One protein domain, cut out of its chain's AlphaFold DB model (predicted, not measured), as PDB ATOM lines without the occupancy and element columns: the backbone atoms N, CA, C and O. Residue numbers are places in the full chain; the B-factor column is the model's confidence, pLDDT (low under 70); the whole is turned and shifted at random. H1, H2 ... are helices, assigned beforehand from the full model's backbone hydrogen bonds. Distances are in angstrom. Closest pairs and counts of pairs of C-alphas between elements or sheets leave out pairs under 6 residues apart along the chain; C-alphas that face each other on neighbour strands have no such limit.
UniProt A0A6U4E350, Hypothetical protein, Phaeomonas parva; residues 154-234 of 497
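This is residues 154 to 234 of the 497 residues of the protein "Hypothetical protein" of Phaeomonas parva (UniProt A0A6U4E350). Four helices make a small cluster round H2, with H4 beside it, H5 near its first residues and the short H3 steeply across its later part; H1 lies off to one side as an arm, touching no other helix, and its residues 158 to 163 stick out. A long loop, residues 181 to 193, leads from H2 to H3. The printed part has 81 residues with five named helices, in the order H1, H2, H3, H4, H5, and no named strand, an all-helix domain. It is compact, with a radius of gyration of the C-alphas of 12.8 A, yet elongated in outline, spanning 40 by 24 by 22 A.

Start at residues 154 to 164, H1, and go on to residues 171 to 180, H2: they are close but not clearly touching, with the C-alphas of Tyr 164 and Leu 177 closest at 8.0 A. H2 is the hub, touching three helices. Look next at residues 194 to 199, H3, which touches H2, its closest C-alphas being Ala 178 and Ala 198 at 4.5 A; the steep tilt of 68 degrees is only just short of about perpendicular. Residues 201 to 209, H4, touch H2 at a shallow tilt of 21 degrees, opposite ways, with the C-alphas of Leu 175 and Val 201 closest at 6.1 A. H3 and H4 meet only through their link. Residues 214 to 227, H5, touch H2 with residues 217 to 221 alone; the C-alphas of Leu 171 and Val 221 are closest at 6.0 A, and the tilt of 36 degrees, the same way, is only just steep. The helix packing is mostly crossed, only just: 1 of the 3 touching pairs is at a shallow tilt. H1 is apart from H3, H4 and H5. In H2, H3 and H4 every O i to N i+4 pair is within hydrogen-bond range; in H1 it is 6 of 7, in H5 9 of 10.

Find C-alpha 154 at (29.147, -52.643, -23.010); from there H1 runs 15.5 A to residue 164. H2 begins at C-alpha 171, (16.794, -29.187, -29.250), and runs 14.0 A to residue 180. H3 covers 8.6 A from 194 to 199, and H4 12.1 A from 201 to 209. H5, the longest, runs 20.0 A from 214 to C-alpha 227 at (29.477, -30.426, -21.906).

The two C-alphas farthest apart, those of Lys 154 and Val 211, are 40.6 A apart. The printed part has no cut. The link from H2 to H3 is long, that from H1 to H2 short, and those from H3 to H4 and from H4 to H5 are tight. The mean pLDDT of the printed part is 72.9; look for values under 70 at residues 154 to 167, 182 to 191 and 230 to 234.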
ATOM      1  N   LYS A 154      28.049 -53.180 -22.168       38.62
ATOM      2  CA  LYS A 154      29.147 -52.643 -23.010       38.62
ATOM      3  C   LYS A 154      28.888 -52.718 -24.523       38.62
ATOM      4  O   LYS A 154      29.450 -51.927 -25.277       38.62
ATOM      5  N   ALA A 155      28.082 -53.678 -24.980       40.81
ATOM      6  CA  ALA A 155      27.680 -53.770 -26.388       40.81
ATOM      7  C   ALA A 155      26.571 -52.752 -26.701       40.81
ATOM      8  O   ALA A 155      26.637 -52.070 -27.721       40.81
ATOM      9  N   GLN A 156      25.644 -52.573 -25.750       50.31
ATOM     10  CA  GLN A 156      24.620 -51.525 -25.768       50.31
ATOM     11  C   GLN A 156      25.247 -50.129 -25.864       50.31
ATOM     12  O   GLN A 156      24.833 -49.340 -26.699       50.31
ATOM     13  N   GLU A 157      26.293 -49.841 -25.085       44.25
ATOM     14  CA  GLU A 157      26.972 -48.538 -25.071       44.25
ATOM     15  C   GLU A 157      27.538 -48.132 -26.444       44.25
ATOM     16  O   GLU A 157      27.367 -46.994 -26.869       44.25
ATOM     17  N   ARG A 158      28.156 -49.056 -27.194       44.44
ATOM     18  CA  ARG A 158      28.695 -48.764 -28.539       44.44
ATOM     19  C   ARG A 158      27.611 -48.554 -29.593       44.44
ATOM     20  O   ARG A 158      27.795 -47.730 -30.488       44.44
ATOM     21  N   GLU A 159      26.514 -49.293 -29.495       44.66
ATOM     22  CA  GLU A 159      25.400 -49.218 -30.440       44.66
ATOM     23  C   GLU A 159      24.522 -47.983 -30.176       44.66
ATOM     24  O   GLU A 159      24.183 -47.267 -31.119       44.66
ATOM     25  N   LEU A 160      24.271 -47.651 -28.901       49.75
ATOM     26  CA  LEU A 160      23.614 -46.413 -28.469       49.75
ATOM     27  C   LEU A 160      24.476 -45.178 -28.797       49.75
ATOM     28  O   LEU A 160      24.019 -44.292 -29.510       49.75
ATOM     29  N   TYR A 161      25.752 -45.102 -28.402       52.62
ATOM     30  CA  TYR A 161      26.569 -43.913 -28.724       52.62
ATOM     31  C   TYR A 161      26.801 -43.715 -30.221       52.62
ATOM     32  O   TYR A 161      26.754 -42.588 -30.719       52.62
ATOM     33  N   GLY A 162      27.071 -44.804 -30.947       48.56
ATOM     34  CA  GLY A 162      27.418 -44.756 -32.364       48.56
ATOM     35  C   GLY A 162      26.266 -44.324 -33.274       48.56
ATOM     36  O   GLY A 162      26.536 -43.804 -34.364       48.56
ATOM     37  N   SER A 163      25.018 -44.528 -32.840       49.97
ATOM     38  CA  SER A 163      23.798 -44.167 -33.571       49.97
ATOM     39  C   SER A 163      23.198 -42.831 -33.107       49.97
ATOM     40  O   SER A 163      22.819 -42.028 -33.956       49.97
ATOM     41  N   TYR A 164      23.197 -42.533 -31.801       54.09
ATOM     42  CA  TYR A 164      22.554 -41.330 -31.254       54.09
ATOM     43  C   TYR A 164      23.349 -40.036 -31.493       54.09
ATOM     44  O   TYR A 164      22.773 -39.042 -31.929       54.09
ATOM     45  N   ALA A 165      24.673 -40.024 -31.291       53.75
ATOM     46  CA  ALA A 165      25.470 -38.791 -31.402       53.75
ATOM     47  C   ALA A 165      25.538 -38.215 -32.833       53.75
ATOM     48  O   ALA A 165      25.838 -37.042 -33.015       53.75
ATOM     49  N   ARG A 166      25.253 -39.028 -33.859       58.59
ATOM     50  CA  ARG A 166      25.178 -38.574 -35.262       58.59
ATOM     51  C   ARG A 166      23.800 -38.021 -35.650       58.59
ATOM     52  O   ARG A 166      23.685 -37.404 -36.708       58.59
ATOM     53  N   GLY A 167      22.777 -38.266 -34.827       69.19
ATOM     54  CA  GLY A 167      21.386 -37.905 -35.106       69.19
ATOM     55  C   GLY A 167      20.885 -36.659 -34.377       69.19
ATOM     56  O   GLY A 167      19.966 -36.024 -34.877       69.19
ATOM     57  N   VAL A 168      21.482 -36.288 -33.238       81.88
ATOM     58  CA  VAL A 168      21.037 -35.125 -32.455       81.88
ATOM     59  C   VAL A 168      21.498 -33.838 -33.128       81.88
ATOM     60  O   VAL A 168      22.683 -33.516 -33.098       81.88
ATOM     61  N   LYS A 169      20.565 -33.117 -33.752       83.88
ATOM     62  CA  LYS A 169      20.841 -31.842 -34.436       83.88
ATOM     63  C   LYS A 169      20.016 -30.693 -33.883       83.88
ATOM     64  O   LYS A 169      20.425 -29.546 -33.984       83.88
ATOM     65  N   THR A 170      18.859 -31.005 -33.312       89.25
ATOM     66  CA  THR A 170      17.911 -30.018 -32.805       89.25
ATOM     67  C   THR A 170      17.731 -30.156 -31.297       89.25
ATOM     68  O   THR A 170      18.000 -31.208 -30.708       89.25
ATOM     69  N   LEU A 171      17.205 -29.107 -30.657       89.12
ATOM     70  CA  LEU A 171      16.794 -29.187 -29.250       89.12
ATOM     71  C   LEU A 171      15.713 -30.259 -29.031       89.12
ATOM     72  O   LEU A 171      15.679 -30.874 -27.971       89.12
ATOM     73  N   GLY A 172      14.869 -30.528 -30.034       88.00
ATOM     74  CA  GLY A 172      13.873 -31.600 -29.975       88.00
ATOM     75  C   GLY A 172      14.513 -32.988 -29.889       88.00
ATOM     76  O   GLY A 172      14.127 -33.789 -29.038       88.00
ATOM     77  N   ASP A 173      15.541 -33.244 -30.702       87.75
ATOM     78  CA  ASP A 173      16.313 -34.493 -30.639       87.75
ATOM     79  C   ASP A 173      17.028 -34.626 -29.290       87.75
ATOM     80  O   ASP A 173      17.054 -35.702 -28.691       87.75
ATOM     81  N   LEU A 174      17.579 -33.514 -28.792       88.38
ATOM     82  CA  LEU A 174      18.257 -33.456 -27.503       88.38
ATOM     83  C   LEU A 174      17.295 -33.753 -26.347       88.38
ATOM     84  O   LEU A 174      17.662 -34.484 -25.434       88.38
ATOM     85  N   LEU A 175      16.061 -33.247 -26.395       89.06
ATOM     86  CA  LEU A 175      15.020 -33.553 -25.410       89.06
ATOM     87  C   LEU A 175      14.573 -35.008 -25.475       89.06
ATOM     88  O   LEU A 175      14.395 -35.636 -24.433       89.06
ATOM     89  N   ALA A 176      14.396 -35.557 -26.678       85.06
ATOM     90  CA  ALA A 176      14.073 -36.968 -26.848       85.06
ATOM     91  C   ALA A 176      15.176 -37.855 -26.253       85.06
ATOM     92  O   ALA A 176      14.880 -38.805 -25.529       85.06
ATOM     93  N   LEU A 177      16.440 -37.494 -26.493       82.62
ATOM     94  CA  LEU A 177      17.600 -38.141 -25.893       82.62
ATOM     95  C   LEU A 177      17.603 -37.993 -24.362       82.62
ATOM     96  O   LEU A 177      17.704 -38.991 -23.652       82.62
ATOM     97  N   ALA A 178      17.462 -36.772 -23.848       83.25
ATOM     98  CA  ALA A 178      17.515 -36.478 -22.419       83.25
ATOM     99  C   ALA A 178      16.400 -37.190 -21.636       83.25
ATOM    100  O   ALA A 178      16.659 -37.735 -20.570       83.25
ATOM    101  N   ARG A 179      15.181 -37.261 -22.188       83.50
ATOM    102  CA  ARG A 179      14.046 -37.990 -21.591       83.50
ATOM    103  C   ARG A 179      14.190 -39.511 -21.679       83.50
ATOM    104  O   ARG A 179      13.624 -40.216 -20.851       83.50
ATOM    105  N   ALA A 180      14.907 -40.027 -22.682       76.81
ATOM    106  CA  ALA A 180      15.189 -41.459 -22.789       76.81
ATOM    107  C   ALA A 180      16.162 -41.939 -21.698       76.81
ATOM    108  O   ALA A 180      16.144 -43.116 -21.330       76.81
ATOM    109  N   PHE A 181      16.985 -41.039 -21.157       72.62
ATOM    110  CA  PHE A 181      17.811 -41.305 -19.986       72.62
ATOM    111  C   PHE A 181      16.954 -41.236 -18.715       72.62
ATOM    112  O   PHE A 181      16.807 -40.198 -18.079       72.62
ATOM    113  N   ASP A 182      16.345 -42.373 -18.380       59.09
ATOM    114  CA  ASP A 182      15.458 -42.544 -17.228       59.09
ATOM    115  C   ASP A 182      16.136 -42.173 -15.889       59.09
ATOM    116  O   ASP A 182      17.298 -42.506 -15.638       59.09
ATOM    117  N   ALA A 183      15.362 -41.566 -14.983       48.78
ATOM    118  CA  ALA A 183      15.755 -41.173 -13.626       48.78
ATOM    119  C   ALA A 183      16.161 -42.367 -12.729       48.78
ATOM    120  O   ALA A 183      16.729 -42.175 -11.651       48.78
ATOM    121  N   ALA A 184      15.873 -43.598 -13.170       42.84
ATOM    122  CA  ALA A 184      16.227 -44.851 -12.504       42.84
ATOM    123  C   ALA A 184      17.553 -45.482 -12.987       42.84
ATOM    124  O   ALA A 184      18.020 -46.458 -12.390       42.84
ATOM    125  N   ALA A 185      18.176 -44.961 -14.050       47.12
ATOM    126  CA  ALA A 185      19.445 -45.476 -14.560       47.12
ATOM    127  C   ALA A 185      20.630 -45.053 -13.659       47.12
ATOM    128  O   ALA A 185      20.597 -43.979 -13.048       47.12
ATOM    129  N   PRO A 186      21.704 -45.863 -13.536       48.22
ATOM    130  CA  PRO A 186      22.865 -45.489 -12.731       48.22
ATOM    131  C   PRO A 186      23.433 -44.138 -13.182       48.22
ATOM    132  O   PRO A 186      23.525 -43.867 -14.378       48.22
ATOM    133  N   GLN A 187      23.846 -43.309 -12.209       48.12
ATOM    134  CA  GLN A 187      24.184 -41.883 -12.387       48.12
ATOM    135  C   GLN A 187      25.169 -41.577 -13.530       48.12
ATOM    136  O   GLN A 187      25.263 -40.429 -13.956       48.12
ATOM    137  N   ARG A 188      25.954 -42.568 -13.975       51.91
ATOM    138  CA  ARG A 188      27.030 -42.438 -14.961       51.91
ATOM    139  C   ARG A 188      27.160 -43.718 -15.783       51.91
ATOM    140  O   ARG A 188      27.190 -44.804 -15.208       51.91
ATOM    141  N   HIS A 189      27.285 -43.579 -17.100       48.28
ATOM    142  CA  HIS A 189      27.719 -44.656 -17.993       48.28
ATOM    143  C   HIS A 189      28.903 -44.128 -18.804       48.28
ATOM    144  O   HIS A 189      28.761 -43.153 -19.542       48.28
ATOM    145  N   GLY A 190      30.071 -44.745 -18.626       57.66
ATOM    146  CA  GLY A 190      31.279 -44.353 -19.343       57.66
ATOM    147  C   GLY A 190      31.715 -42.919 -19.037       57.66
ATOM    148  O   GLY A 190      31.813 -42.534 -17.872       57.66
ATOM    149  N   ALA A 191      32.013 -42.165 -20.096       62.06
ATOM    150  CA  ALA A 191      32.483 -40.785 -20.041       62.06
ATOM    151  C   ALA A 191      31.385 -39.784 -20.439       62.06
ATOM    152  O   ALA A 191      31.645 -38.852 -21.194       62.06
ATOM    153  N   PHE A 192      30.143 -39.989 -20.008       70.38
ATOM    154  CA  PHE A 192      29.050 -39.076 -20.321       70.38
ATOM    155  C   PHE A 192      28.060 -38.975 -19.170       70.38
ATOM    156  O   PHE A 192      27.659 -39.963 -18.544       70.38
ATOM    157  N   ASN A 193      27.644 -37.746 -18.916       74.00
ATOM    158  CA  ASN A 193      26.791 -37.345 -17.822       74.00
ATOM    159  C   ASN A 193      25.308 -37.462 -18.208       74.00
ATOM    160  O   ASN A 193      24.617 -36.462 -18.387       74.00
ATOM    161  N   HIS A 194      24.816 -38.700 -18.314       75.12
ATOM    162  CA  HIS A 194      23.407 -39.001 -18.621       75.12
ATOM    163  C   HIS A 194      22.443 -38.332 -17.644       75.12
ATOM    164  O   HIS A 194      21.442 -37.759 -18.062       75.12
ATOM    165  N   ARG A 195      22.775 -38.354 -16.345       75.06
ATOM    166  CA  ARG A 195      21.953 -37.738 -15.301       75.06
ATOM    167  C   ARG A 195      21.904 -36.220 -15.437       75.06
ATOM    168  O   ARG A 195      20.818 -35.662 -15.425       75.06
ATOM    169  N   GLY A 196      23.054 -35.565 -15.596       79.06
ATOM    170  CA  GLY A 196      23.091 -34.116 -15.785       79.06
ATOM    171  C   GLY A 196      22.333 -33.689 -17.038       79.06
ATOM    172  O   GLY A 196      21.629 -32.687 -17.003       79.06
ATOM    173  N   LEU A 197      22.417 -34.468 -18.123       83.75
ATOM    174  CA  LEU A 197      21.642 -34.203 -19.332       83.75
ATOM    175  C   LEU A 197      20.131 -34.369 -19.084       83.75
ATOM    176  O   LEU A 197      19.362 -33.482 -19.444       83.75
ATOM    177  N   ALA A 198      19.701 -35.443 -18.416       84.06
ATOM    178  CA  ALA A 198      18.300 -35.639 -18.027       84.06
ATOM    179  C   ALA A 198      17.783 -34.506 -17.119       84.06
ATOM    180  O   ALA A 198      16.667 -34.023 -17.298       84.06
ATOM    181  N   ASP A 199      18.620 -34.006 -16.207       86.12
ATOM    182  CA  ASP A 199      18.268 -32.891 -15.329       86.12
ATOM    183  C   ASP A 199      18.053 -31.583 -16.120       86.12
ATOM    184  O   ASP A 199      17.351 -30.697 -15.643       86.12
ATOM    185  N   THR A 200      18.601 -31.425 -17.337       89.38
ATOM    186  CA  THR A 200      18.407 -30.209 -18.160       89.38
ATOM    187  C   THR A 200      17.062 -30.124 -18.890       89.38
ATOM    188  O   THR A 200      16.760 -29.055 -19.420       89.38
ATOM    189  N   VAL A 201      16.244 -31.187 -18.896       91.00
ATOM    190  CA  VAL A 201      15.019 -31.305 -19.717       91.00
ATOM    191  C   VAL A 201      14.103 -30.083 -19.629       91.00
ATOM    192  O   VAL A 201      13.815 -29.482 -20.658       91.00
ATOM    193  N   ASP A 202      13.697 -29.647 -18.437       92.12
ATOM    194  CA  ASP A 202      12.770 -28.515 -18.290       92.12
ATOM    195  C   ASP A 202      13.382 -27.178 -18.746       92.12
ATOM    196  O   ASP A 202      12.684 -26.340 -19.308       92.12
ATOM    197  N   VAL A 203      14.699 -26.981 -18.611       92.69
ATOM    198  CA  VAL A 203      15.355 -25.762 -19.126       92.69
ATOM    199  C   VAL A 203      15.492 -25.800 -20.640       92.69
ATOM    200  O   VAL A 203      15.341 -24.765 -21.291       92.69
ATOM    201  N   VAL A 204      15.768 -26.970 -21.214       92.88
ATOM    202  CA  VAL A 204      15.827 -27.142 -22.668       92.88
ATOM    203  C   VAL A 204      14.430 -26.991 -23.283       92.88
ATOM    204  O   VAL A 204      14.311 -26.393 -24.349       92.88
ATOM    205  N   GLU A 205      13.369 -27.425 -22.599       93.44
ATOM    206  CA  GLU A 205      11.974 -27.158 -22.981       93.44
ATOM    207  C   GLU A 205      11.649 -25.660 -22.944       93.44
ATOM    208  O   GLU A 205      11.127 -25.120 -23.923       93.44
ATOM    209  N   GLU A 206      12.008 -24.963 -21.858       91.94
ATOM    210  CA  GLU A 206      11.862 -23.505 -21.760       91.94
ATOM    211  C   GLU A 206      12.598 -22.797 -22.910       91.94
ATOM    212  O   GLU A 206      12.045 -21.893 -23.540       91.94
ATOM    213  N   LEU A 207      13.837 -23.212 -23.198       92.38
ATOM    214  CA  LEU A 207      14.670 -22.660 -24.265       92.38
ATOM    215  C   LEU A 207      14.069 -22.923 -25.650       92.38
ATOM    216  O   LEU A 207      14.008 -22.005 -26.465       92.38
ATOM    217  N   GLN A 208      13.599 -24.145 -25.921       90.56
ATOM    218  CA  GLN A 208      12.928 -24.487 -27.178       90.56
ATOM    219  C   GLN A 208      11.674 -23.633 -27.372       90.56
ATOM    220  O   GLN A 208      11.415 -23.167 -28.484       90.56
ATOM    221  N   GLY A 209      10.944 -23.387 -26.282       89.69
ATOM    222  CA  GLY A 209       9.771 -22.535 -26.267       89.69
ATOM    223  C   GLY A 209      10.067 -21.089 -26.655       89.69
ATOM    224  O   GLY A 209       9.204 -20.483 -27.279       89.69
ATOM    225  N   MET A 210      11.234 -20.519 -26.325       88.88
ATOM    226  CA  MET A 210      11.558 -19.109 -26.614       88.88
ATOM    227  C   MET A 210      11.356 -18.767 -28.097       88.88
ATOM    228  O   MET A 210      11.690 -19.557 -28.971       88.88
ATOM    229  N   VAL A 211      10.805 -17.593 -28.402       87.81
ATOM    230  CA  VAL A 211      10.515 -17.198 -29.789       87.81
ATOM    231  C   VAL A 211      11.808 -16.794 -30.512       87.81
ATOM    232  O   VAL A 211      12.579 -15.975 -30.008       87.81
ATOM    233  N   GLY A 212      12.030 -17.348 -31.707       85.12
ATOM    234  CA  GLY A 212      13.242 -17.131 -32.505       85.12
ATOM    235  C   GLY A 212      14.481 -17.802 -31.907       85.12
ATOM    236  O   GLY A 212      14.382 -18.864 -31.290       85.12
ATOM    237  N   LEU A 213      15.646 -17.159 -32.066       86.31
ATOM    238  CA  LEU A 213      16.957 -17.645 -31.605       86.31
ATOM    239  C   LEU A 213      17.417 -18.942 -32.287       86.31
ATOM    240  O   LEU A 213      18.243 -19.651 -31.724       86.31
ATOM    241  N   ASP A 214      16.916 -19.260 -33.479       87.06
ATOM    242  CA  ASP A 214      17.095 -20.579 -34.104       87.06
ATOM    243  C   ASP A 214      18.574 -20.952 -34.273       87.06
ATOM    244  O   ASP A 214      19.012 -21.989 -33.781       87.06
ATOM    245  N   ALA A 215      19.391 -20.039 -34.809       87.00
ATOM    246  CA  ALA A 215      20.832 -20.258 -34.946       87.00
ATOM    247  C   ALA A 215      21.547 -20.478 -33.597       87.00
ATOM    248  O   ALA A 215      22.503 -21.250 -33.506       87.00
ATOM    249  N   ALA A 216      21.094 -19.807 -32.533       88.94
ATOM    250  CA  ALA A 216      21.653 -19.993 -31.199       88.94
ATOM    251  C   ALA A 216      21.188 -21.312 -30.574       88.94
ATOM    252  O   ALA A 216      21.996 -22.002 -29.963       88.94
ATOM    253  N   LYS A 217      19.917 -21.685 -30.757       90.62
ATOM    254  CA  LYS A 217      19.349 -22.964 -30.315       90.62
ATOM    255  C   LYS A 217      20.088 -24.144 -30.935       90.62
ATOM    256  O   LYS A 217      20.457 -25.054 -30.200       90.62
ATOM    257  N   ASP A 218      20.366 -24.088 -32.233       87.19
ATOM    258  CA  ASP A 218      21.125 -25.125 -32.934       87.19
ATOM    259  C   ASP A 218      22.553 -25.232 -32.380       87.19
ATOM    260  O   ASP A 218      23.011 -26.313 -32.015       87.19
ATOM    261  N   ALA A 219      23.242 -24.101 -32.208       86.88
ATOM    262  CA  ALA A 219      24.596 -24.089 -31.652       86.88
ATOM    263  C   ALA A 219      24.658 -24.540 -30.174       86.88
ATOM    264  O   ALA A 219      25.669 -25.090 -29.729       86.88
ATOM    265  N   LEU A 220      23.584 -24.336 -29.403       90.62
ATOM    266  CA  LEU A 220      23.487 -24.796 -28.014       90.62
ATOM    267  C   LEU A 220      23.404 -26.316 -27.913       90.62
ATOM    268  O   LEU A 220      23.902 -26.864 -26.932       90.62
ATOM    269  N   VAL A 221      22.822 -27.000 -28.903       89.75
ATOM    270  CA  VAL A 221      22.775 -28.470 -28.936       89.75
ATOM    271  C   VAL A 221      24.191 -29.035 -28.873       89.75
ATOM    272  O   VAL A 221      24.496 -29.835 -27.986       89.75
ATOM    273  N   ASP A 222      25.076 -28.551 -29.745       85.88
ATOM    274  CA  ASP A 222      26.474 -28.978 -29.792       85.88
ATOM    275  C   ASP A 222      27.204 -28.671 -28.481       85.88
ATOM    276  O   ASP A 222      27.948 -29.512 -27.970       85.88
ATOM    277  N   GLN A 223      26.966 -27.492 -27.890       87.06
ATOM    278  CA  GLN A 223      27.558 -27.145 -26.600       87.06
ATOM    279  C   GLN A 223      27.056 -28.067 -25.481       87.06
ATOM    280  O   GLN A 223      27.871 -28.562 -24.704       87.06
ATOM    281  N   ILE A 224      25.750 -28.319 -25.375       88.19
ATOM    282  CA  ILE A 224      25.180 -29.180 -24.329       88.19
ATOM    283  C   ILE A 224      25.708 -30.606 -24.475       88.19
ATOM    284  O   ILE A 224      26.125 -31.205 -23.484       88.19
ATOM    285  N   LEU A 225      25.761 -31.137 -25.699       84.75
ATOM    286  CA  LEU A 225      26.329 -32.457 -25.969       84.75
ATOM    287  C   LEU A 225      27.814 -32.525 -25.619       84.75
ATOM    288  O   LEU A 225      28.249 -33.500 -25.008       84.75
ATOM    289  N   PHE A 226      28.586 -31.495 -25.975       82.31
ATOM    290  CA  PHE A 226      29.995 -31.384 -25.608       82.31
ATOM    291  C   PHE A 226      30.169 -31.376 -24.086       82.31
ATOM    292  O   PHE A 226      30.954 -32.154 -23.559       82.31
ATOM    293  N   LEU A 227      29.407 -30.549 -23.367       80.06
ATOM    294  CA  LEU A 227      29.477 -30.426 -21.906       80.06
ATOM    295  C   LEU A 227      28.945 -31.652 -21.164       80.06
ATOM    296  O   LEU A 227      29.338 -31.899 -20.027       80.06
ATOM    297  N   SER A 228      28.067 -32.421 -21.802       79.25
ATOM    298  CA  SER A 228      27.574 -33.686 -21.263       79.25
ATOM    299  C   SER A 228      28.631 -34.788 -21.331       79.25
ATOM    300  O   SER A 228      28.469 -35.811 -20.677       79.25
ATOM    301  N   GLN A 229      29.724 -34.615 -22.080       73.19
ATOM    302  CA  GLN A 229      30.847 -35.555 -22.062       73.19
ATOM    303  C   GLN A 229      31.678 -35.334 -20.785       73.19
ATOM    304  O   GLN A 229      32.058 -34.209 -20.463       73.19
ATOM    305  N   ASP A 230      31.965 -36.408 -20.042       60.16
ATOM    306  CA  ASP A 230      32.846 -36.388 -18.872       60.16
ATOM    307  C   ASP A 230      34.266 -36.029 -19.315       60.16
ATOM    308  O   ASP A 230      35.106 -36.852 -19.689       60.16
ATOM    309  N   PHE A 231      34.539 -34.749 -19.183       52.25
ATOM    310  CA  PHE A 231      35.856 -34.188 -19.021       52.25
ATOM    311  C   PHE A 231      36.398 -34.609 -17.638       52.25
ATOM    312  O   PHE A 231      35.704 -34.430 -16.636       52.25
ATOM    313  N   PRO A 232      37.586 -35.239 -17.527       42.75
ATOM    314  CA  PRO A 232      38.109 -35.685 -16.238       42.75
ATOM    315  C   PRO A 232      38.190 -34.544 -15.201       42.75
ATOM    316  O   PRO A 232      39.002 -33.630 -15.324       42.75
ATOM    317  N   GLU A 233      37.369 -34.718 -14.155       45.62
ATOM    318  CA  GLU A 233      37.163 -33.957 -12.906       45.62
ATOM    319  C   GLU A 233      36.096 -32.835 -12.876       45.62
ATOM    320  O   GLU A 233      36.067 -31.974 -13.751       45.62
ATOM    321  N   PRO A 234      35.254 -32.778 -11.812       47.09
ATOM    322  CA  PRO A 234      34.440 -31.607 -11.506       47.09
ATOM    323  C   PRO A 234      35.350 -30.483 -11.001       47.09
ATOM    324  O   PRO A 234      36.297 -30.728 -10.256       47.09
TER     325      PRO A 234